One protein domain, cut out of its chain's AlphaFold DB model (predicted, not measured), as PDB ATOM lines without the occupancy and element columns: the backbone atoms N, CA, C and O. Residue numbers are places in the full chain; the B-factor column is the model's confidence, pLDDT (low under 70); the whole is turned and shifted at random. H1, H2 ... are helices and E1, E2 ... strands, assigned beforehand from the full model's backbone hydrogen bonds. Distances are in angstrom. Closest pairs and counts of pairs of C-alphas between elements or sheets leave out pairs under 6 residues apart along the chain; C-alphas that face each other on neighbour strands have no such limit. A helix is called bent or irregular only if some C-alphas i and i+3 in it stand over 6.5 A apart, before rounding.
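This is residues 32 to 180 of the 181 residues of the protein "C2H2-type domain-containing protein" of viral metagenome (UniProt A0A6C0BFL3). One long helix, H4, runs through most of the length of the domain and crosses H3 and H6, which lie side by side; a small three-stranded sheet sits at the end where H4 begins. H2 folds back into H3 as a helical hairpin, H5 makes a corner with H6, and short H1 lies near H3. The 149 printed residues hold six named helices and three named strands, in the order H1 H2 H3 E1 E2 E3 H4 H5 H6; the sheet's order is E1 E2 E3, all antiparallel, and the class is mostly helix. The whole is compact, with a radius of gyration of the C-alphas of 15.5 A and spans of 45 by 39 by 23 A.

H1 is residues 39 to 42, its first C-alpha at (0.421, -1.412, 7.086). H2 is residues 47 to 56, 14.1 A long, and H3 residues 59 to 71, 16.9 A. The strands are E1, residues 81 to 83, E2, residues 89 to 93, and E3, residues 98 to 102. H4, residues 103 to 127, is 36.6 A long and begins at C-alpha 103 (21.149, -10.267, 21.379). H5 is residues 134 to 145, 15.2 A; it is only just irregular, C-alphas 140 and 143 being 6.8 A apart. H6, residues 164 to 178, is 21.2 A long and ends at C-alpha 178 (20.870, -4.702, 12.685).

H1 and H2 are close but not clearly touching, their closest C-alphas, Ile 41 and Tyr 47, 6.2 A apart. H2 and H3 touch at a steep tilt of 42 degrees, opposite ways, closest at C-alphas 54 and 61, 3.8 A. E1, E2 and E3 form a meander, each strand the antiparallel neighbour of the one before; N 82 and O 91 are 2.9 A apart, within hydrogen-bond range, as are N 99 and O 92 at 2.8 A. H4 only grazes the sheet with residues 103 to 107, and H6 with 175 to 178. H4 touches H3, closest at C-alphas 66 and 114, 7.0 A. H4 and H6 touch about perpendicular, at 78 degrees, closest at C-alphas 107 and 171, 6.6 A. H3 and H6 touch at a shallow tilt of 30 degrees, the same way, closest at C-alphas 63 and 174, 6.9 A. H5 touches H2 only at their ends, closest at C-alphas 55 and 137, 6.2 A, and touches H6 about perpendicular, closest at C-alphas 145 and 167, 5.4 A. Every O i to N i+4 pair is within hydrogen-bond range in H2, H3, H4 and H6, and 6 of 8 are in H5; H1 is too short for such a pair.

The two C-alphas farthest apart, of Lys 85 and Lys 129, are 47.6 A apart. The printed part has no cut. The link from H5 to H6, residues 146 to 163, is long. Mean pLDDT of the printed part is 89.5; residues 153 to 162 are under 70.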
ATOM      1  N   PRO A  32       6.810  -0.054  19.397       96.06
ATOM      2  CA  PRO A  32       7.404  -1.063  20.263       96.06
ATOM      3  C   PRO A  32       8.029  -2.194  19.434       96.06
ATOM      4  O   PRO A  32       7.503  -2.559  18.383       96.06
ATOM      5  N   PHE A  33       9.141  -2.743  19.912       96.50
ATOM      6  CA  PHE A  33       9.770  -3.933  19.351       96.50
ATOM      7  C   PHE A  33       8.777  -5.099  19.288       96.50
ATOM      8  O   PHE A  33       7.980  -5.287  20.214       96.50
ATOM      9  N   CYS A  34       8.800  -5.842  18.179       93.25
ATOM     10  CA  CYS A  34       7.838  -6.893  17.832       93.25
ATOM     11  C   CYS A  34       6.393  -6.393  17.634       93.25
ATOM     12  O   CYS A  34       5.451  -7.187  17.715       93.25
ATOM     13  N   ARG A  35       6.211  -5.083  17.416       94.38
ATOM     14  CA  ARG A  35       4.943  -4.419  17.057       94.38
ATOM     15  C   ARG A  35       5.162  -3.404  15.938       94.38
ATOM     16  O   ARG A  35       4.664  -2.281  15.991       94.38
ATOM     17  N   GLU A  36       5.984  -3.788  14.974       95.06
ATOM     18  CA  GLU A  36       6.314  -2.983  13.807       95.06
ATOM     19  C   GLU A  36       5.048  -2.602  13.036       95.06
ATOM     20  O   GLU A  36       4.107  -3.387  12.915       95.06
ATOM     21  N   ASN A  37       5.037  -1.389  12.493       92.56
ATOM     22  CA  ASN A  37       4.052  -0.984  11.510       92.56
ATOM     23  C   ASN A  37       4.194  -1.893  10.282       92.56
ATOM     24  O   ASN A  37       5.235  -1.874   9.629       92.56
ATOM     25  N   MET A  38       3.164  -2.683   9.983       91.88
ATOM     26  CA  MET A  38       3.114  -3.564   8.809       91.88
ATOM     27  C   MET A  38       2.153  -3.045   7.735       91.88
ATOM     28  O   MET A  38       2.074  -3.626   6.654       91.88
ATOM     29  N   ASP A  39       1.459  -1.929   7.982       91.62
ATOM     30  CA  ASP A  39       0.421  -1.412   7.086       91.62
ATOM     31  C   ASP A  39       0.982  -1.091   5.701       91.62
ATOM     32  O   ASP A  39       0.319  -1.322   4.695       91.62
ATOM     33  N   TYR A  40       2.219  -0.600   5.621       87.75
ATOM     34  CA  TYR A  40       2.858  -0.307   4.336       87.75
ATOM     35  C   TYR A  40       3.232  -1.569   3.546       87.75
ATOM     36  O   TYR A  40       3.394  -1.494   2.330       87.75
ATOM     37  N   ILE A  41       3.376  -2.718   4.215       87.88
ATOM     38  CA  ILE A  41       3.613  -4.012   3.569       87.88
ATOM     39  C   ILE A  41       2.275  -4.604   3.133       87.88
ATOM     40  O   ILE A  41       2.134  -4.968   1.969       87.88
ATOM     41  N   HIS A  42       1.294  -4.661   4.036       89.06
ATOM     42  CA  HIS A  42      -0.016  -5.269   3.783       89.06
ATOM     43  C   HIS A  42      -0.843  -4.502   2.746       89.06
ATOM     44  O   HIS A  42      -1.511  -5.116   1.919       89.06
ATOM     45  N   ASN A  43      -0.772  -3.168   2.749       89.44
ATOM     46  CA  ASN A  43      -1.507  -2.325   1.800       89.44
ATOM     47  C   ASN A  43      -0.753  -2.106   0.477       89.44
ATOM     48  O   ASN A  43      -1.221  -1.362  -0.389       89.44
ATOM     49  N   ASP A  44       0.415  -2.726   0.296       88.31
ATOM     50  CA  ASP A  44       1.123  -2.698  -0.977       88.31
ATOM     51  C   ASP A  44       0.346  -3.521  -2.016       88.31
ATOM     52  O   ASP A  44       0.032  -4.692  -1.805       88.31
ATOM     53  N   ASN A  45       0.073  -2.942  -3.185       91.31
ATOM     54  CA  ASN A  45      -0.630  -3.637  -4.270       91.31
ATOM     55  C   ASN A  45       0.139  -4.852  -4.836       91.31
ATOM     56  O   ASN A  45      -0.401  -5.622  -5.632       91.31
ATOM     57  N   GLN A  46       1.399  -5.027  -4.443       92.38
ATOM     58  CA  GLN A  46       2.243  -6.178  -4.730       92.38
ATOM     59  C   GLN A  46       2.510  -7.045  -3.493       92.38
ATOM     60  O   GLN A  46       3.392  -7.901  -3.577       92.38
ATOM     61  N   TYR A  47       1.784  -6.873  -2.382       92.19
ATOM     62  CA  TYR A  47       1.945  -7.661  -1.153       92.19
ATOM     63  C   TYR A  47       2.027  -9.166  -1.437       92.19
ATOM     64  O   TYR A  47       3.030  -9.803  -1.120       92.19
ATOM     65  N   GLU A  48       1.042  -9.709  -2.156       94.25
ATOM     66  CA  GLU A  48       0.989 -11.131  -2.509       94.25
ATOM     67  C   GLU A  48       2.240 -11.575  -3.283       94.25
ATOM     68  O   GLU A  48       2.911 -12.539  -2.920       94.25
ATOM     69  N   LYS A  49       2.623 -10.823  -4.324       94.69
ATOM     70  CA  LYS A  49       3.813 -11.118  -5.140       94.69
ATOM     71  C   LYS A  49       5.103 -11.014  -4.332       94.69
ATOM     72  O   LYS A  49       6.059 -11.740  -4.606       94.69
ATOM     73  N   LYS A  50       5.170 -10.081  -3.381       94.69
ATOM     74  CA  LYS A  50       6.308  -9.920  -2.476       94.69
ATOM     75  C   LYS A  50       6.401 -11.122  -1.545       94.69
ATOM     76  O   LYS A  50       7.452 -11.751  -1.522       94.69
ATOM     77  N   MET A  51       5.315 -11.501  -0.880       96.25
ATOM     78  CA  MET A  51       5.295 -12.644   0.034       96.25
ATOM     79  C   MET A  51       5.530 -13.980  -0.679       96.25
ATOM     80  O   MET A  51       6.312 -14.792  -0.196       96.25
ATOM     81  N   GLN A  52       5.010 -14.175  -1.896       96.12
ATOM     82  CA  GLN A  52       5.385 -15.329  -2.725       96.12
ATOM     83  C   GLN A  52       6.899 -15.398  -2.961       96.12
ATOM     84  O   GLN A  52       7.482 -16.478  -2.913       96.12
ATOM     85  N   LYS A  53       7.559 -14.261  -3.224       96.06
ATOM     86  CA  LYS A  53       9.022 -14.219  -3.383       96.06
ATOM     87  C   LYS A  53       9.756 -14.499  -2.075       96.06
ATOM     88  O   LYS A  53      10.817 -15.108  -2.133       96.06
ATOM     89  N   ILE A  54       9.210 -14.073  -0.934       96.38
ATOM     90  CA  ILE A  54       9.745 -14.395   0.396       96.38
ATOM     91  C   ILE A  54       9.714 -15.914   0.595       96.38
ATOM     92  O   ILE A  54      10.767 -16.526   0.744       96.38
ATOM     93  N   VAL A  55       8.539 -16.535   0.481       96.56
ATOM     94  CA  VAL A  55       8.365 -17.984   0.671       96.56
ATOM     95  C   VAL A  55       9.217 -18.773  -0.328       96.56
ATOM     96  O   VAL A  55      10.029 -19.612   0.045       96.56
ATOM     97  N   ASN A  56       9.133 -18.445  -1.619       95.69
ATOM     98  CA  ASN A  56       9.880 -19.160  -2.657       95.69
ATOM     99  C   ASN A  56      11.399 -18.906  -2.611       95.69
ATOM    100  O   ASN A  56      12.151 -19.630  -3.265       95.69
ATOM    101  N   GLY A  57      11.836 -17.862  -1.901       95.75
ATOM    102  CA  GLY A  57      13.237 -17.488  -1.712       95.75
ATOM    103  C   GLY A  57      13.901 -18.147  -0.500       95.75
ATOM    104  O   GLY A  57      15.101 -17.942  -0.294       95.75
ATOM    105  N   GLY A  58      13.151 -18.918   0.294       95.00
ATOM    106  CA  GLY A  58      13.656 -19.633   1.462       95.00
ATOM    107  C   GLY A  58      14.246 -18.695   2.524       95.00
ATOM    108  O   GLY A  58      13.724 -17.606   2.772       95.00
ATOM    109  N   ILE A  59      15.390 -19.074   3.101       94.69
ATOM    110  CA  ILE A  59      16.107 -18.294   4.128       94.69
ATOM    111  C   ILE A  59      16.399 -16.851   3.692       94.69
ATOM    112  O   ILE A  59      16.255 -15.910   4.471       94.69
ATOM    113  N   ASN A  60      16.778 -16.639   2.428       95.44
ATOM    114  CA  ASN A  60      17.030 -15.286   1.923       95.44
ATOM    115  C   ASN A  60      15.749 -14.445   1.885       95.44
ATOM    116  O   ASN A  60      15.803 -13.233   2.091       95.44
ATOM    117  N   GLY A  61      14.605 -15.088   1.648       96.44
ATOM    118  CA  GLY A  61      13.297 -14.469   1.786       96.44
ATOM    119  C   GLY A  61      13.039 -14.026   3.221       96.44
ATOM    120  O   GLY A  61      12.746 -12.856   3.440       96.44
ATOM    121  N   VAL A  62      13.230 -14.908   4.204       96.00
ATOM    122  CA  VAL A  62      13.081 -14.578   5.638       96.00
ATOM    123  C   VAL A  62      13.923 -13.355   6.016       96.00
ATOM    124  O   VAL A  62      13.406 -12.382   6.559       96.00
ATOM    125  N   ILE A  63      15.204 -13.338   5.634       96.00
ATOM    126  CA  ILE A  63      16.102 -12.200   5.891       96.00
ATOM    127  C   ILE A  63      15.599 -10.923   5.205       96.00
ATOM    128  O   ILE A  63      15.699  -9.828   5.766       96.00
ATOM    129  N   GLN A  64      15.054 -11.040   3.994       95.81
ATOM    130  CA  GLN A  64      14.491  -9.908   3.268       95.81
ATOM    131  C   GLN A  64      13.239  -9.347   3.959       95.81
ATOM    132  O   GLN A  64      13.088  -8.123   4.002       95.81
ATOM    133  N   LEU A  65      12.388 -10.200   4.540       95.75
ATOM    134  CA  LEU A  65      11.241  -9.758   5.335       95.75
ATOM    135  C   LEU A  65      11.701  -9.073   6.626       95.75
ATOM    136  O   LEU A  65      11.238  -7.971   6.910       95.75
ATOM    137  N   CYS A  66      12.691  -9.632   7.336       95.50
ATOM    138  CA  CYS A  66      13.311  -8.969   8.490       95.50
ATOM    139  C   CYS A  66      13.848  -7.579   8.125       95.50
ATOM    140  O   CYS A  66      13.701  -6.617   8.878       95.50
ATOM    141  N   LYS A  67      14.473  -7.451   6.950       93.50
ATOM    142  CA  LYS A  67      15.000  -6.172   6.471       93.50
ATOM    143  C   LYS A  67      13.904  -5.147   6.228       93.50
ATOM    144  O   LYS A  67      14.116  -3.993   6.581       93.50
ATOM    145  N   TRP A  68      12.777  -5.535   5.641       93.06
ATOM    146  CA  TRP A  68      11.637  -4.630   5.503       93.06
ATOM    147  C   TRP A  68      11.076  -4.275   6.875       93.06
ATOM    148  O   TRP A  68      11.137  -3.118   7.277       93.06
ATOM    149  N   LYS A  69      10.671  -5.286   7.643       93.75
ATOM    150  CA  LYS A  69       9.994  -5.114   8.927       93.75
ATOM    151  C   LYS A  69      10.796  -4.257   9.900       93.75
ATOM    152  O   LYS A  69      10.248  -3.297  10.421       93.75
ATOM    153  N   TYR A  70      12.089  -4.533  10.078       93.12
ATOM    154  CA  TYR A  70      12.903  -3.894  11.116       93.12
ATOM    155  C   TYR A  70      13.872  -2.831  10.602       93.12
ATOM    156  O   TYR A  70      14.361  -2.038  11.401       93.12
ATOM    157  N   CYS A  71      14.246  -2.831   9.320       90.44
ATOM    158  CA  CYS A  71      15.401  -2.064   8.827       90.44
ATOM    159  C   CYS A  71      15.113  -1.194   7.596       90.44
ATOM    160  O   CYS A  71      16.062  -0.715   6.964       90.44
ATOM    161  N   ASP A  72      13.847  -0.983   7.235       89.69
ATOM    162  CA  ASP A  72      13.500  -0.102   6.124       89.69
ATOM    163  C   ASP A  72      13.735   1.367   6.502       89.69
ATOM    164  O   ASP A  72      13.196   1.890   7.477       89.69
ATOM    165  N   LYS A  73      14.548   2.057   5.698       87.00
ATOM    166  CA  LYS A  73      14.872   3.476   5.901       87.00
ATOM    167  C   LYS A  73      13.671   4.388   5.650       87.00
ATOM    168  O   LYS A  73      13.642   5.497   6.177       87.00
ATOM    169  N   ASN A  74      12.697   3.930   4.862       88.38
ATOM    170  CA  ASN A  74      11.455   4.658   4.604       88.38
ATOM    171  C   ASN A  74      10.445   4.515   5.750       88.38
ATOM    172  O   ASN A  74       9.536   5.336   5.839       88.38
ATOM    173  N   HIS A  75      10.643   3.528   6.633       90.19
ATOM    174  CA  HIS A  75       9.816   3.267   7.813       90.19
ATOM    175  C   HIS A  75      10.653   3.344   9.097       90.19
ATOM    176  O   HIS A  75      10.851   2.348   9.802       90.19
ATOM    177  N   PRO A  76      11.209   4.534   9.407       89.69
ATOM    178  CA  PRO A  76      12.093   4.718  10.549       89.69
ATOM    179  C   PRO A  76      11.401   4.462  11.897       89.69
ATOM    180  O   PRO A  76      12.095   4.189  12.876       89.69
ATOM    181  N   GLU A  77      10.066   4.496  11.963       92.00
ATOM    182  CA  GLU A  77       9.278   4.116  13.140       92.00
ATOM    183  C   GLU A  77       9.545   2.672  13.586       92.00
ATOM    184  O   GLU A  77       9.582   2.407  14.787       92.00
ATOM    185  N   ASN A  78       9.848   1.773  12.645       94.44
ATOM    186  CA  ASN A  78      10.180   0.377  12.928       94.44
ATOM    187  C   ASN A  78      11.650   0.171  13.323       94.44
ATOM    188  O   ASN A  78      12.070  -0.950  13.603       94.44
ATOM    189  N   SER A  79      12.475   1.225  13.359       91.44
ATOM    190  CA  SER A  79      13.872   1.132  13.807       91.44
ATOM    191  C   SER A  79      13.972   1.086  15.335       91.44
ATOM    192  O   SER A  79      14.611   1.925  15.963       91.44
ATOM    193  N   ASN A  80      13.329   0.082  15.921       94.38
ATOM    194  CA  ASN A  80      13.093  -0.112  17.352       94.38
ATOM    195  C   ASN A  80      14.061  -1.113  18.014       94.38
ATOM    196  O   ASN A  80      13.866  -1.482  19.170       94.38
ATOM    197  N   ILE A  81      15.115  -1.512  17.300       95.00
ATOM    198  CA  ILE A  81      16.246  -2.314  17.778       95.00
ATOM    199  C   ILE A  81      17.557  -1.701  17.273       95.00
ATOM    200  O   ILE A  81      17.635  -1.264  16.115       95.00
ATOM    201  N   ARG A  82      18.584  -1.665  18.129       91.12
ATOM    202  CA  ARG A  82      19.930  -1.185  17.785       91.12
ATOM    203  C   ARG A  82      21.026  -1.914  18.551       91.12
ATOM    204  O   ARG A  82      20.826  -2.347  19.685       91.12
ATOM    205  N   THR A  83      22.202  -1.982  17.941       91.25
ATOM    206  CA  THR A  83      23.406  -2.470  18.608       91.25
ATOM    207  C   THR A  83      23.971  -1.430  19.566       91.25
ATOM    208  O   THR A  83      23.746  -0.221  19.444       91.25
ATOM    209  N   ILE A  84      24.721  -1.922  20.541       89.75
ATOM    210  CA  ILE A  84      25.513  -1.129  21.475       89.75
ATOM    211  C   ILE A  84      26.973  -1.581  21.373       89.75
ATOM    212  O   ILE A  84      27.295  -2.468  20.596       89.75
ATOM    213  N   LYS A  85      27.886  -0.948  22.120       84.50
ATOM    214  CA  LYS A  85      29.322  -1.300  22.083       84.50
ATOM    215  C   LYS A  85      29.633  -2.723  22.567       84.50
ATOM    216  O   LYS A  85      30.765  -3.164  22.431       84.50
ATOM    217  N   ASP A  86      28.669  -3.344  23.229       78.88
ATOM    218  CA  ASP A  86      28.738  -4.686  23.777       78.88
ATOM    219  C   ASP A  86      28.090  -5.637  22.771       78.88
ATOM    220  O   ASP A  86      26.932  -5.433  22.409       78.88
ATOM    221  N   ASP A  87      28.832  -6.633  22.294       76.06
ATOM    222  CA  ASP A  87      28.356  -7.515  21.226       76.06
ATOM    223  C   ASP A  87      27.383  -8.588  21.736       76.06
ATOM    224  O   ASP A  87      26.730  -9.238  20.917       76.06
ATOM    225  N   THR A  88      27.257  -8.786  23.055       88.69
ATOM    226  CA  THR A  88      26.337  -9.787  23.625       88.69
ATOM    227  C   THR A  88      24.895  -9.308  23.686       88.69
ATOM    228  O   THR A  88      23.978 -10.126  23.666       88.69
ATOM    229  N   ASP A  89      24.689  -7.995  23.747       94.88
ATOM    230  CA  ASP A  89      23.400  -7.390  24.051       94.88
ATOM    231  C   ASP A  89      23.010  -6.349  22.997       94.88
ATOM    232  O   ASP A  89      23.833  -5.772  22.287       94.88
ATOM    233  N   VAL A  90      21.716  -6.063  22.928       95.50
ATOM    234  CA  VAL A  90      21.139  -5.016  22.082       95.50
ATOM    235  C   VAL A  90      20.195  -4.151  22.903       95.50
ATOM    236  O   VAL A  90      19.777  -4.518  24.002       95.50
ATOM    237  N   GLU A  91      19.840  -2.983  22.375       95.62
ATOM    238  CA  GLU A  91      18.755  -2.184  22.933       95.62
ATOM    239  C   GLU A  91      17.511  -2.287  22.057       95.62
ATOM    240  O   GLU A  91      17.565  -2.029  20.853       95.62
ATOM    241  N   ILE A  92      16.380  -2.588  22.693       96.38
ATOM    242  CA  ILE A  92      15.055  -2.590  22.074       96.38
ATOM    243  C   ILE A  92      14.179  -1.492  22.674       96.38
ATOM    244  O   ILE A  92      14.274  -1.174  23.863       96.38
ATOM    245  N   PHE A  93      13.300  -0.903  21.872       96.12
ATOM    246  CA  PHE A  93      12.324   0.069  22.349       96.12
ATOM    247  C   PHE A  93      11.025  -0.636  22.747       96.12
ATOM    248  O   PHE A  93      10.330  -1.193  21.910       96.12
ATOM    249  N   ASN A  94      10.646  -0.585  24.024       93.19
ATOM    250  CA  ASN A  94       9.450  -1.282  24.524       93.19
ATOM    251  C   ASN A  94       8.144  -0.465  24.414       93.19
ATOM    252  O   ASN A  94       7.142  -0.806  25.040       93.19
ATOM    253  N   GLY A  95       8.161   0.655  23.684       92.12
ATOM    254  CA  GLY A  95       7.049   1.613  23.616       92.12
ATOM    255  C   GLY A  95       7.140   2.769  24.615       92.12
ATOM    256  O   GLY A  95       6.400   3.740  24.493       92.12
ATOM    257  N   ARG A  96       8.042   2.692  25.600       91.44
ATOM    258  CA  ARG A  96       8.279   3.768  26.578       91.44
ATOM    259  C   ARG A  96       9.740   4.187  26.631       91.44
ATOM    260  O   ARG A  96      10.039   5.376  26.661       91.44
ATOM    261  N   LYS A  97      10.652   3.216  26.672       93.31
ATOM    262  CA  LYS A  97      12.095   3.445  26.772       93.31
ATOM    263  C   LYS A  97      12.885   2.353  26.061       93.31
ATOM    264  O   LYS A  97      12.383   1.253  25.826       93.31
ATOM    265  N   TRP A  98      14.143   2.667  25.778       95.31
ATOM    266  CA  TRP A  98      15.134   1.688  25.348       95.31
ATOM    267  C   TRP A  98      15.517   0.793  26.530       95.31
ATOM    268  O   TRP A  98      15.714   1.283  27.644       95.31
ATOM    269  N   THR A  99      15.547  -0.515  26.301       96.00
ATOM    270  CA  THR A  99      15.858  -1.537  27.307       96.00
ATOM    271  C   THR A  99      16.890  -2.497  26.732       96.00
ATOM    272  O   THR A  99      16.782  -2.876  25.568       96.00
ATOM    273  N   LYS A 100      17.886  -2.861  27.545       96.50
ATOM    274  CA  LYS A 100      18.924  -3.831  27.183       96.50
ATOM    275  C   LYS A 100      18.348  -5.245  27.265       96.50
ATOM    276  O   LYS A 100      17.656  -5.554  28.235       96.50
ATOM    277  N   ILE A 101      18.635  -6.067  26.269       96.62
ATOM    278  CA  ILE A 101      18.256  -7.481  26.198       96.62
ATOM    279  C   ILE A 101      19.403  -8.260  25.553       96.62
ATOM    280  O   ILE A 101      20.201  -7.674  24.812       96.62
ATOM    281  N   ASN A 102      19.489  -9.560  25.833       96.00
ATOM    282  CA  ASN A 102      20.435 -10.422  25.144       96.00
ATOM    283  C   ASN A 102      20.166 -10.391  23.630       96.00
ATOM    284  O   ASN A 102      19.019 -10.369  23.174       96.00
ATOM    285  N   ARG A 103      21.236 -10.353  22.837       94.44
ATOM    286  CA  ARG A 103      21.149 -10.267  21.379       94.44
ATOM    287  C   ARG A 103      20.435 -11.471  20.775       94.44
ATOM    288  O   ARG A 103      19.604 -11.286  19.890       94.44
ATOM    289  N   ASP A 104      20.781 -12.673  21.216       93.19
ATOM    290  CA  ASP A 104      20.258 -13.900  20.623       93.19
ATOM    291  C   ASP A 104      18.770 -14.049  20.979       93.19
ATOM    292  O   ASP A 104      17.963 -14.351  20.105       93.19
ATOM    293  N   GLU A 105      18.381 -13.662  22.201       95.50
ATOM    294  CA  GLU A 105      16.972 -13.535  22.611       95.50
ATOM    295  C   GLU A 105      16.197 -12.553  21.715       95.50
ATOM    296  O   GLU A 105      15.120 -12.876  21.218       95.50
ATOM    297  N   ALA A 106      16.749 -11.366  21.443       95.88
ATOM    298  CA  ALA A 106      16.099 -10.407  20.550       95.88
ATOM    299  C   ALA A 106      15.939 -10.953  19.122       95.88
ATOM    300  O   ALA A 106      14.907 -10.723  18.491       95.88
ATOM    301  N   ILE A 107      16.935 -11.678  18.606       95.31
ATOM    302  CA  ILE A 107      16.860 -12.293  17.276       95.31
ATOM    303  C   ILE A 107      15.800 -13.398  17.246       95.31
ATOM    304  O   ILE A 107      15.022 -13.452  16.294       95.31
ATOM    305  N   ASP A 108      15.717 -14.230  18.280       94.38
ATOM    306  CA  ASP A 108      14.699 -15.277  18.375       94.38
ATOM    307  C   ASP A 108      13.287 -14.668  18.423       94.38
ATOM    308  O   ASP A 108      12.395 -15.105  17.695       94.38
ATOM    309  N   MET A 109      13.095 -13.572  19.167       95.88
ATOM    310  CA  MET A 109      11.838 -12.812  19.161       95.88
ATOM    311  C   MET A 109      11.491 -12.242  17.775       95.88
ATOM    312  O   MET A 109      10.320 -12.231  17.387       95.88
ATOM    313  N   MET A 110      12.483 -11.758  17.015       95.94
ATOM    314  CA  MET A 110      12.271 -11.302  15.634       95.94
ATOM    315  C   MET A 110      11.842 -12.461  14.737       95.94
ATOM    316  O   MET A 110      10.892 -12.318  13.973       95.94
ATOM    317  N   LEU A 111      12.535 -13.596  14.825       94.94
ATOM    318  CA  LEU A 111      12.250 -14.777  14.017       94.94
ATOM    319  C   LEU A 111      10.853 -15.326  14.295       94.94
ATOM    320  O   LEU A 111      10.131 -15.581  13.338       94.94
ATOM    321  N   GLN A 112      10.429 -15.393  15.559       94.06
ATOM    322  CA  GLN A 112       9.067 -15.806  15.900       94.06
ATOM    323  C   GLN A 112       8.023 -14.880  15.266       94.06
ATOM    324  O   GLN A 112       7.061 -15.335  14.659       94.06
ATOM    325  N   ARG A 113       8.233 -13.559  15.323       95.25
ATOM    326  CA  ARG A 113       7.316 -12.607  14.676       95.25
ATOM    327  C   ARG A 113       7.298 -12.687  13.161       95.25
ATOM    328  O   ARG A 113       6.322 -12.266  12.551       95.25
ATOM    329  N   ILE A 114       8.384 -13.144  12.558       95.44
ATOM    330  CA  ILE A 114       8.473 -13.363  11.118       95.44
ATOM    331  C   ILE A 114       7.798 -14.681  10.740       95.44
ATOM    332  O   ILE A 114       7.143 -14.731   9.703       95.44
ATOM    333  N   ALA A 115       7.912 -15.710  11.583       94.75
ATOM    334  CA  ALA A 115       7.162 -16.950  11.451       94.75
ATOM    335  C   ALA A 115       5.656 -16.667  11.464       94.75
ATOM    336  O   ALA A 115       4.992 -17.017  10.494       94.75
ATOM    337  N   ASP A 116       5.159 -15.911  12.454       93.94
ATOM    338  CA  ASP A 116       3.747 -15.505  12.546       93.94
ATOM    339  C   ASP A 116       3.262 -14.811  11.250       93.94
ATOM    340  O   ASP A 116       2.195 -15.121  10.717       93.94
ATOM    341  N   ASP A 117       4.034 -13.856  10.711       94.50
ATOM    342  CA  ASP A 117       3.667 -13.132   9.483       94.50
ATOM    343  C   ASP A 117       3.618 -14.063   8.260       94.50
ATOM    344  O   ASP A 117       2.736 -13.942   7.403       94.50
ATOM    345  N   ILE A 118       4.590 -14.973   8.150       95.62
ATOM    346  CA  ILE A 118       4.668 -15.922   7.042       95.62
ATOM    347  C   ILE A 118       3.534 -16.936   7.146       95.62
ATOM    348  O   ILE A 118       2.863 -17.156   6.144       95.62
ATOM    349  N   ASP A 119       3.282 -17.499   8.325       94.69
ATOM    350  CA  ASP A 119       2.224 -18.479   8.568       94.69
ATOM    351  C   ASP A 119       0.845 -17.934   8.173       94.69
ATOM    352  O   ASP A 119       0.124 -18.548   7.383       94.69
ATOM    353  N   ASN A 120       0.531 -16.703   8.590       93.75
ATOM    354  CA  ASN A 120      -0.692 -16.014   8.173       93.75
ATOM    355  C   ASN A 120      -0.797 -15.886   6.641       93.75
ATOM    356  O   ASN A 120      -1.867 -16.083   6.059       93.75
ATOM    357  N   PHE A 121       0.312 -15.569   5.961       95.44
ATOM    358  CA  PHE A 121       0.330 -15.528   4.499       95.44
ATOM    359  C   PHE A 121       0.178 -16.918   3.868       95.44
ATOM    360  O   PHE A 121      -0.482 -17.033   2.837       95.44
ATOM    361  N   LEU A 122       0.768 -17.966   4.448       94.75
ATOM    362  CA  LEU A 122       0.634 -19.333   3.948       94.75
ATOM    363  C   LEU A 122      -0.820 -19.808   4.042       94.75
ATOM    364  O   LEU A 122      -1.339 -20.315   3.047       94.75
ATOM    365  N   GLY A 123      -1.504 -19.548   5.160       92.75
ATOM    366  CA  GLY A 123      -2.939 -19.812   5.306       92.75
ATOM    367  C   GLY A 123      -3.769 -19.104   4.231       92.75
ATOM    368  O   GLY A 123      -4.533 -19.740   3.501       92.75
ATOM    369  N   TYR A 124      -3.531 -17.800   4.040       93.50
ATOM    370  CA  TYR A 124      -4.156 -17.023   2.962       93.50
ATOM    371  C   TYR A 124      -3.875 -17.615   1.570       93.50
ATOM    372  O   TYR A 124      -4.783 -17.742   0.744       93.50
ATOM    373  N   ALA A 125      -2.623 -17.997   1.303       94.25
ATOM    374  CA  ALA A 125      -2.195 -18.549   0.024       94.25
ATOM    375  C   ALA A 125      -2.860 -19.896  -0.285       94.25
ATOM    376  O   ALA A 125      -3.253 -20.122  -1.431       94.25
ATOM    377  N   ILE A 126      -3.021 -20.760   0.719       91.50
ATOM    378  CA  ILE A 126      -3.719 -22.045   0.594       91.50
ATOM    379  C   ILE A 126      -5.196 -21.811   0.269       91.50
ATOM    380  O   ILE A 126      -5.692 -22.341  -0.730       91.50
ATOM    381  N   GLU A 127      -5.879 -20.967   1.048       93.12
ATOM    382  CA  GLU A 127      -7.300 -20.649   0.856       93.12
ATOM    383  C   GLU A 127      -7.577 -20.098  -0.554       93.12
ATOM    384  O   GLU A 127      -8.531 -20.501  -1.225       93.12
ATOM    385  N   HIS A 128      -6.687 -19.235  -1.052       93.56
ATOM    386  CA  HIS A 128      -6.829 -18.563  -2.345       93.56
ATOM    387  C   HIS A 128      -6.138 -19.295  -3.508       93.56
ATOM    388  O   HIS A 128      -6.116 -18.786  -4.629       93.56
ATOM    389  N   LYS A 129      -5.595 -20.501  -3.279       93.94
ATOM    390  CA  LYS A 129      -4.896 -21.327  -4.287       93.94
ATOM    391  C   LYS A 129      -3.738 -20.595  -4.978       93.94
ATOM    392  O   LYS A 129      -3.480 -20.783  -6.172       93.94
ATOM    393  N   ILE A 130      -3.031 -19.756  -4.230       93.69
ATOM    394  CA  ILE A 130      -1.849 -19.040  -4.700       93.69
ATOM    395  C   ILE A 130      -0.686 -20.027  -4.832       93.69
ATOM    396  O   ILE A 130      -0.388 -20.807  -3.931       93.69
ATOM    397  N   LYS A 131       0.012 -19.985  -5.971       93.81
ATOM    398  CA  LYS A 131       1.131 -20.893  -6.241       93.81
ATOM    399  C   LYS A 131       2.372 -20.508  -5.427       93.81
ATOM    400  O   LYS A 131       3.060 -19.540  -5.752       93.81
ATOM    401  N   ILE A 132       2.709 -21.335  -4.442       94.06
ATOM    402  CA  ILE A 132       3.905 -21.219  -3.595       94.06
ATOM    403  C   ILE A 132       4.646 -22.558  -3.497       94.06
ATOM    404  O   ILE A 132       4.074 -23.617  -3.741       94.06
ATOM    405  N   LYS A 133       5.936 -22.519  -3.155       94.38
ATOM    406  CA  LYS A 133       6.759 -23.705  -2.888       94.38
ATOM    407  C   LYS A 133       6.654 -24.114  -1.414       94.38
ATOM    408  O   LYS A 133       7.643 -24.026  -0.693       94.38
ATOM    409  N   LEU A 134       5.457 -24.513  -0.982       92.06
ATOM    410  CA  LEU A 134       5.151 -24.783   0.427       92.06
ATOM    411  C   LEU A 134       6.073 -25.848   1.041       92.06
ATOM    412  O   LEU A 134       6.818 -25.526   1.957       92.06
ATOM    413  N   ASP A 135       6.116 -27.055   0.470       91.00
ATOM    414  CA  ASP A 135       6.939 -28.163   0.987       91.00
ATOM    415  C   ASP A 135       8.422 -27.780   1.077       91.00
ATOM    416  O   ASP A 135       9.103 -28.027   2.066       91.00
ATOM    417  N   SER A 136       8.925 -27.085   0.052       93.19
ATOM    418  CA  SER A 136      10.304 -26.594   0.045       93.19
ATOM    419  C   SER A 136      10.551 -25.571   1.151       93.19
ATOM    420  O   SER A 136      11.647 -25.553   1.703       93.19
ATOM    421  N   PHE A 137       9.583 -24.709   1.453       93.88
ATOM    422  CA  PHE A 137       9.703 -23.745   2.539       93.88
ATOM    423  C   PHE A 137       9.678 -24.446   3.901       93.88
ATOM    424  O   PHE A 137      10.517 -24.149   4.744       93.88
ATOM    425  N   ILE A 138       8.777 -25.408   4.098       91.06
ATOM    426  CA  ILE A 138       8.692 -26.185   5.340       91.06
ATOM    427  C   ILE A 138      10.030 -26.872   5.634       91.06
ATOM    428  O   ILE A 138      10.640 -26.617   6.670       91.06
ATOM    429  N   GLU A 139      10.529 -27.658   4.680       89.50
ATOM    430  CA  GLU A 139      11.724 -28.485   4.869       89.50
ATOM    431  C   GLU A 139      13.017 -27.667   4.987       89.50
ATOM    432  O   GLU A 139      13.912 -28.017   5.745       89.50
ATOM    433  N   ASN A 140      13.136 -26.552   4.255       91.12
ATOM    434  CA  ASN A 140      14.396 -25.796   4.186       91.12
ATOM    435  C   ASN A 140      14.398 -24.507   5.021       91.12
ATOM    436  O   ASN A 140      15.405 -23.796   5.038       91.12
ATOM    437  N   VAL A 141      13.276 -24.152   5.652       92.81
ATOM    438  CA  VAL A 141      13.148 -22.927   6.454       92.81
ATOM    439  C   VAL A 141      12.433 -23.188   7.765       92.81
ATOM    440  O   VAL A 141      13.028 -22.942   8.810       92.81
ATOM    441  N   ALA A 142      11.186 -23.665   7.724       92.00
ATOM    442  CA  ALA A 142      10.374 -23.768   8.934       92.00
ATOM    443  C   ALA A 142      10.991 -24.754   9.934       92.00
ATOM    444  O   ALA A 142      11.282 -24.357  11.060       92.00
ATOM    445  N   LYS A 143      11.297 -25.986   9.500       88.75
ATOM    446  CA  LYS A 143      11.931 -26.998  10.359       88.75
ATOM    447  C   LYS A 143      13.324 -26.568  10.856       88.75
ATOM    448  O   LYS A 143      13.510 -26.515  12.069       88.75
ATOM    449  N   PRO A 144      14.283 -26.145   9.998       89.62
ATOM    450  CA  PRO A 144      15.615 -25.739  10.467       89.62
ATOM    451  C   PRO A 144      15.626 -24.534  11.416       89.62
ATOM    452  O   PRO A 144      16.548 -24.386  12.214       89.62
ATOM    453  N   LEU A 145      14.634 -23.642  11.325       89.75
ATOM    454  CA  LEU A 145      14.518 -22.497  12.232       89.75
ATOM    455  C   LEU A 145      13.640 -22.778  13.457       89.75
ATOM    456  O   LEU A 145      13.648 -21.967  14.385       89.75
ATOM    457  N   GLY A 146      12.937 -23.913  13.488       87.88
ATOM    458  CA  GLY A 146      11.965 -24.253  14.526       87.88
ATOM    459  C   GLY A 146      10.756 -23.318  14.520       87.88
ATOM    460  O   GLY A 146      10.357 -22.832  15.573       87.88
ATOM    461  N   PHE A 147      10.231 -22.983  13.338       89.81
ATOM    462  CA  PHE A 147       9.013 -22.184  13.221       89.81
ATOM    463  C   PHE A 147       7.798 -23.034  13.584       89.81
ATOM    464  O   PHE A 147       7.540 -24.051  12.944       89.81
ATOM    465  N   ASP A 148       7.042 -22.562  14.569       82.06
ATOM    466  CA  ASP A 148       5.708 -23.062  14.881       82.06
ATOM    467  C   ASP A 148       4.710 -22.464  13.876       82.06
ATOM    468  O   ASP A 148       4.482 -21.250  13.868       82.06
ATOM    469  N   MET A 149       4.196 -23.297  12.969       84.88
ATOM    470  CA  MET A 149       3.270 -22.901  11.905       84.88
ATOM    471  C   MET A 149       1.876 -23.418  12.245       84.88
ATOM    472  O   MET A 149       1.653 -24.624  12.250       84.88
ATOM    473  N   LEU A 150       0.932 -22.519  12.522       82.56
ATOM    474  CA  LEU A 150      -0.416 -22.881  12.966       82.56
ATOM    475  C   LEU A 150      -1.399 -23.027  11.803       82.56
ATOM    476  O   LEU A 150      -2.376 -23.766  11.905       82.56
ATOM    477  N   ASN A 151      -1.187 -22.284  10.716       79.88
ATOM    478  CA  ASN A 151      -2.085 -22.269   9.560       79.88
ATOM    479  C   ASN A 151      -1.717 -23.315   8.502       79.88
ATOM    480  O   ASN A 151      -2.435 -23.480   7.511       79.88
ATOM    481  N   VAL A 152      -0.596 -24.004   8.687       77.56
ATOM    482  CA  VAL A 152      -0.137 -25.097   7.838       77.56
ATOM    483  C   VAL A 152       0.145 -26.281   8.743       77.56
ATOM    484  O   VAL A 152       0.908 -26.129   9.688       77.56
ATOM    485  N   ASP A 153      -0.431 -27.447   8.441       64.38
ATOM    486  CA  ASP A 153      -0.091 -28.698   9.129       64.38
ATOM    487  C   ASP A 153       1.377 -29.033   8.839       64.38
ATOM    488  O   ASP A 153       1.719 -29.648   7.825       64.38
ATOM    489  N   VAL A 154       2.265 -28.556   9.707       60.22
ATOM    490  CA  VAL A 154       3.660 -28.956   9.727       60.22
ATOM    491  C   VAL A 154       3.796 -29.969  10.850       60.22
ATOM    492  O   VAL A 154       3.824 -29.601  12.020       60.22
ATOM    493  N   ASP A 155       3.905 -31.245  10.484       55.66
ATOM    494  CA  ASP A 155       4.407 -32.274  11.392       55.66
ATOM    495  C   ASP A 155       5.890 -31.964  11.658       55.66
ATOM    496  O   ASP A 155       6.790 -32.450  10.967       55.66
ATOM    497  N   VAL A 156       6.152 -31.058  12.603       53.84
ATOM    498  CA  VAL A 156       7.469 -30.920  13.221       53.84
ATOM    499  C   VAL A 156       7.489 -31.995  14.297       53.84
ATOM    500  O   VAL A 156       6.934 -31.802  15.374       53.84
ATOM    501  N   ASP A 157       8.024 -33.174  13.978       53.69
ATOM    502  CA  ASP A 157       8.273 -34.179  15.011       53.69
ATOM    503  C   ASP A 157       9.192 -33.526  16.057       53.69
ATOM    504  O   ASP A 157      10.202 -32.918  15.696       53.69
ATOM    505  N   ASP A 158       8.865 -33.637  17.348       52.50
ATOM    506  CA  ASP A 158       9.679 -33.087  18.446       52.50
ATOM    507  C   ASP A 158      11.117 -33.673  18.454       52.50
ATOM    508  O   ASP A 158      11.976 -33.214  19.212       52.50
ATOM    509  N   ASN A 159      11.380 -34.693  17.619       50.19
ATOM    510  CA  ASN A 159      12.677 -35.332  17.374       50.19
ATOM    511  C   ASN A 159      13.375 -34.945  16.056       50.19
ATOM    512  O   ASN A 159      14.460 -35.473  15.800       50.19
ATOM    513  N   ASP A 160      12.802 -34.087  15.204       55.47
ATOM    514  CA  ASP A 160      13.517 -33.618  14.011       55.47
ATOM    515  C   ASP A 160      14.689 -32.734  14.472       55.47
ATOM    516  O   ASP A 160      14.499 -31.638  15.005       55.47
ATOM    517  N   ASP A 161      15.917 -33.239  14.303       58.31
ATOM    518  CA  ASP A 161      17.152 -32.531  14.639       58.31
ATOM    519  C   ASP A 161      17.148 -31.156  13.952       58.31
ATOM    520  O   ASP A 161      17.394 -31.036  12.747       58.31
ATOM    521  N   ILE A 162      16.869 -30.099  14.724       64.69
ATOM    522  CA  ILE A 162      17.023 -28.718  14.267       64.69
ATOM    523  C   ILE A 162      18.441 -28.597  13.718       64.69
ATOM    524  O   ILE A 162      19.408 -28.835  14.444       64.69
ATOM    525  N   ASP A 163      18.585 -28.197  12.453       73.69
ATOM    526  CA  ASP A 163      19.903 -27.911  11.897       73.69
ATOM    527  C   ASP A 163      20.451 -26.631  12.544       73.69
ATOM    528  O   ASP A 163      20.263 -25.506  12.066       73.69
ATOM    529  N   ILE A 164      21.149 -26.831  13.663       77.00
ATOM    530  CA  ILE A 164      21.806 -25.801  14.472       77.00
ATOM    531  C   ILE A 164      22.688 -24.909  13.584       77.00
ATOM    532  O   ILE A 164      22.793 -23.705  13.816       77.00
ATOM    533  N   THR A 165      23.271 -25.454  12.512       84.56
ATOM    534  CA  THR A 165      24.137 -24.708  11.589       84.56
ATOM    535  C   THR A 165      23.361 -23.653  10.804       84.56
ATOM    536  O   THR A 165      23.822 -22.517  10.669       84.56
ATOM    537  N   VAL A 166      22.178 -24.006  10.290       86.50
ATOM    538  CA  VAL A 166      21.323 -23.081   9.527       86.50
ATOM    539  C   VAL A 166      20.788 -21.985  10.435       86.50
ATOM    540  O   VAL A 166      20.838 -20.806  10.071       86.50
ATOM    541  N   LYS A 167      20.323 -22.352  11.634       87.62
ATOM    542  CA  LYS A 167      19.833 -21.390  12.625       87.62
ATOM    543  C   LYS A 167      20.906 -20.358  12.978       87.62
ATOM    544  O   LYS A 167      20.632 -19.155  12.994       87.62
ATOM    545  N   GLU A 168      22.147 -20.808  13.130       90.00
ATOM    546  CA  GLU A 168      23.259 -19.952  13.538       90.00
ATOM    547  C   GLU A 168      23.711 -19.026  12.404       90.00
ATOM    548  O   GLU A 168      23.961 -17.840  12.634       90.00
ATOM    549  N   ASP A 169      23.727 -19.514  11.161       91.44
ATOM    550  CA  ASP A 169      23.970 -18.677   9.981       91.44
ATOM    551  C   ASP A 169      22.906 -17.576   9.830       91.44
ATOM    552  O   ASP A 169      23.232 -16.409   9.575       91.44
ATOM    553  N   VAL A 170      21.628 -17.901  10.055       92.69
ATOM    554  CA  VAL A 170      20.549 -16.903  10.037       92.69
ATOM    555  C   VAL A 170      20.729 -15.873  11.144       92.69
ATOM    556  O   VAL A 170      20.655 -14.673  10.862       92.69
ATOM    557  N   ARG A 171      21.032 -16.300  12.374       92.00
ATOM    558  CA  ARG A 171      21.300 -15.384  13.492       92.00
ATOM    559  C   ARG A 171      22.448 -14.426  13.175       92.00
ATOM    560  O   ARG A 171      22.293 -13.216  13.346       92.00
ATOM    561  N   LEU A 172      23.554 -14.915  12.610       91.69
ATOM    562  CA  LEU A 172      24.679 -14.068  12.193       91.69
ATOM    563  C   LEU A 172      24.279 -13.059  11.108       91.69
ATOM    564  O   LEU A 172      24.657 -11.884  11.177       91.69
ATOM    565  N   LYS A 173      23.483 -13.475  10.118       93.62
ATOM    566  CA  LYS A 173      22.986 -12.578   9.061       93.62
ATOM    567  C   LYS A 173      22.048 -11.504   9.613       93.62
ATOM    568  O   LYS A 173      22.151 -10.348   9.195       93.62
ATOM    569  N   LEU A 174      21.174 -11.849  10.556       92.88
ATOM    570  CA  LEU A 174      20.278 -10.895  11.216       92.88
ATOM    571  C   LEU A 174      21.043  -9.935  12.127       92.88
ATOM    572  O   LEU A 174      20.782  -8.730  12.099       92.88
ATOM    573  N   TYR A 175      22.059 -10.414  12.841       90.94
ATOM    574  CA  TYR A 175      22.937  -9.542  13.611       90.94
ATOM    575  C   TYR A 175      23.685  -8.544  12.713       90.94
ATOM    576  O   TYR A 175      23.701  -7.335  12.969       90.94
ATOM    577  N   ALA A 176      24.246  -9.015  11.599       91.19
ATOM    578  CA  ALA A 176      24.898  -8.148  10.622       91.19
ATOM    579  C   ALA A 176      23.923  -7.137   9.994       91.19
ATOM    580  O   ALA A 176      24.338  -6.052   9.586       91.19
ATOM    581  N   LEU A 177      22.636  -7.476   9.899       89.75
ATOM    582  CA  LEU A 177      21.593  -6.588   9.394       89.75
ATOM    583  C   LEU A 177      21.308  -5.439  10.371       89.75
ATOM    584  O   LEU A 177      21.304  -4.283   9.947       89.75
ATOM    585  N   ILE A 178      21.129  -5.733  11.663       88.25
ATOM    586  CA  ILE A 178      20.870  -4.702  12.685       88.25
ATOM    587  C   ILE A 178      22.104  -3.838  12.980       88.25
ATOM    588  O   ILE A 178      21.958  -2.667  13.319       88.25
ATOM    589  N   SER A 179      23.311  -4.380  12.786       84.75
ATOM    590  CA  SER A 179      24.584  -3.677  13.018       84.75
ATOM    591  C   SER A 179      24.946  -2.654  11.935       84.75
ATOM    592  O   SER A 179      25.825  -1.825  12.141       84.75
ATOM    593  N   LYS A 180      24.306  -2.714  10.759       72.75
ATOM    594  CA  LYS A 180      24.573  -1.818   9.615       72.75
ATOM    595  C   LYS A 180      23.791  -0.495   9.664       72.75
ATOM    596  O   LYS A 180      23.824   0.243   8.678       72.75
TER     597      LYS A 180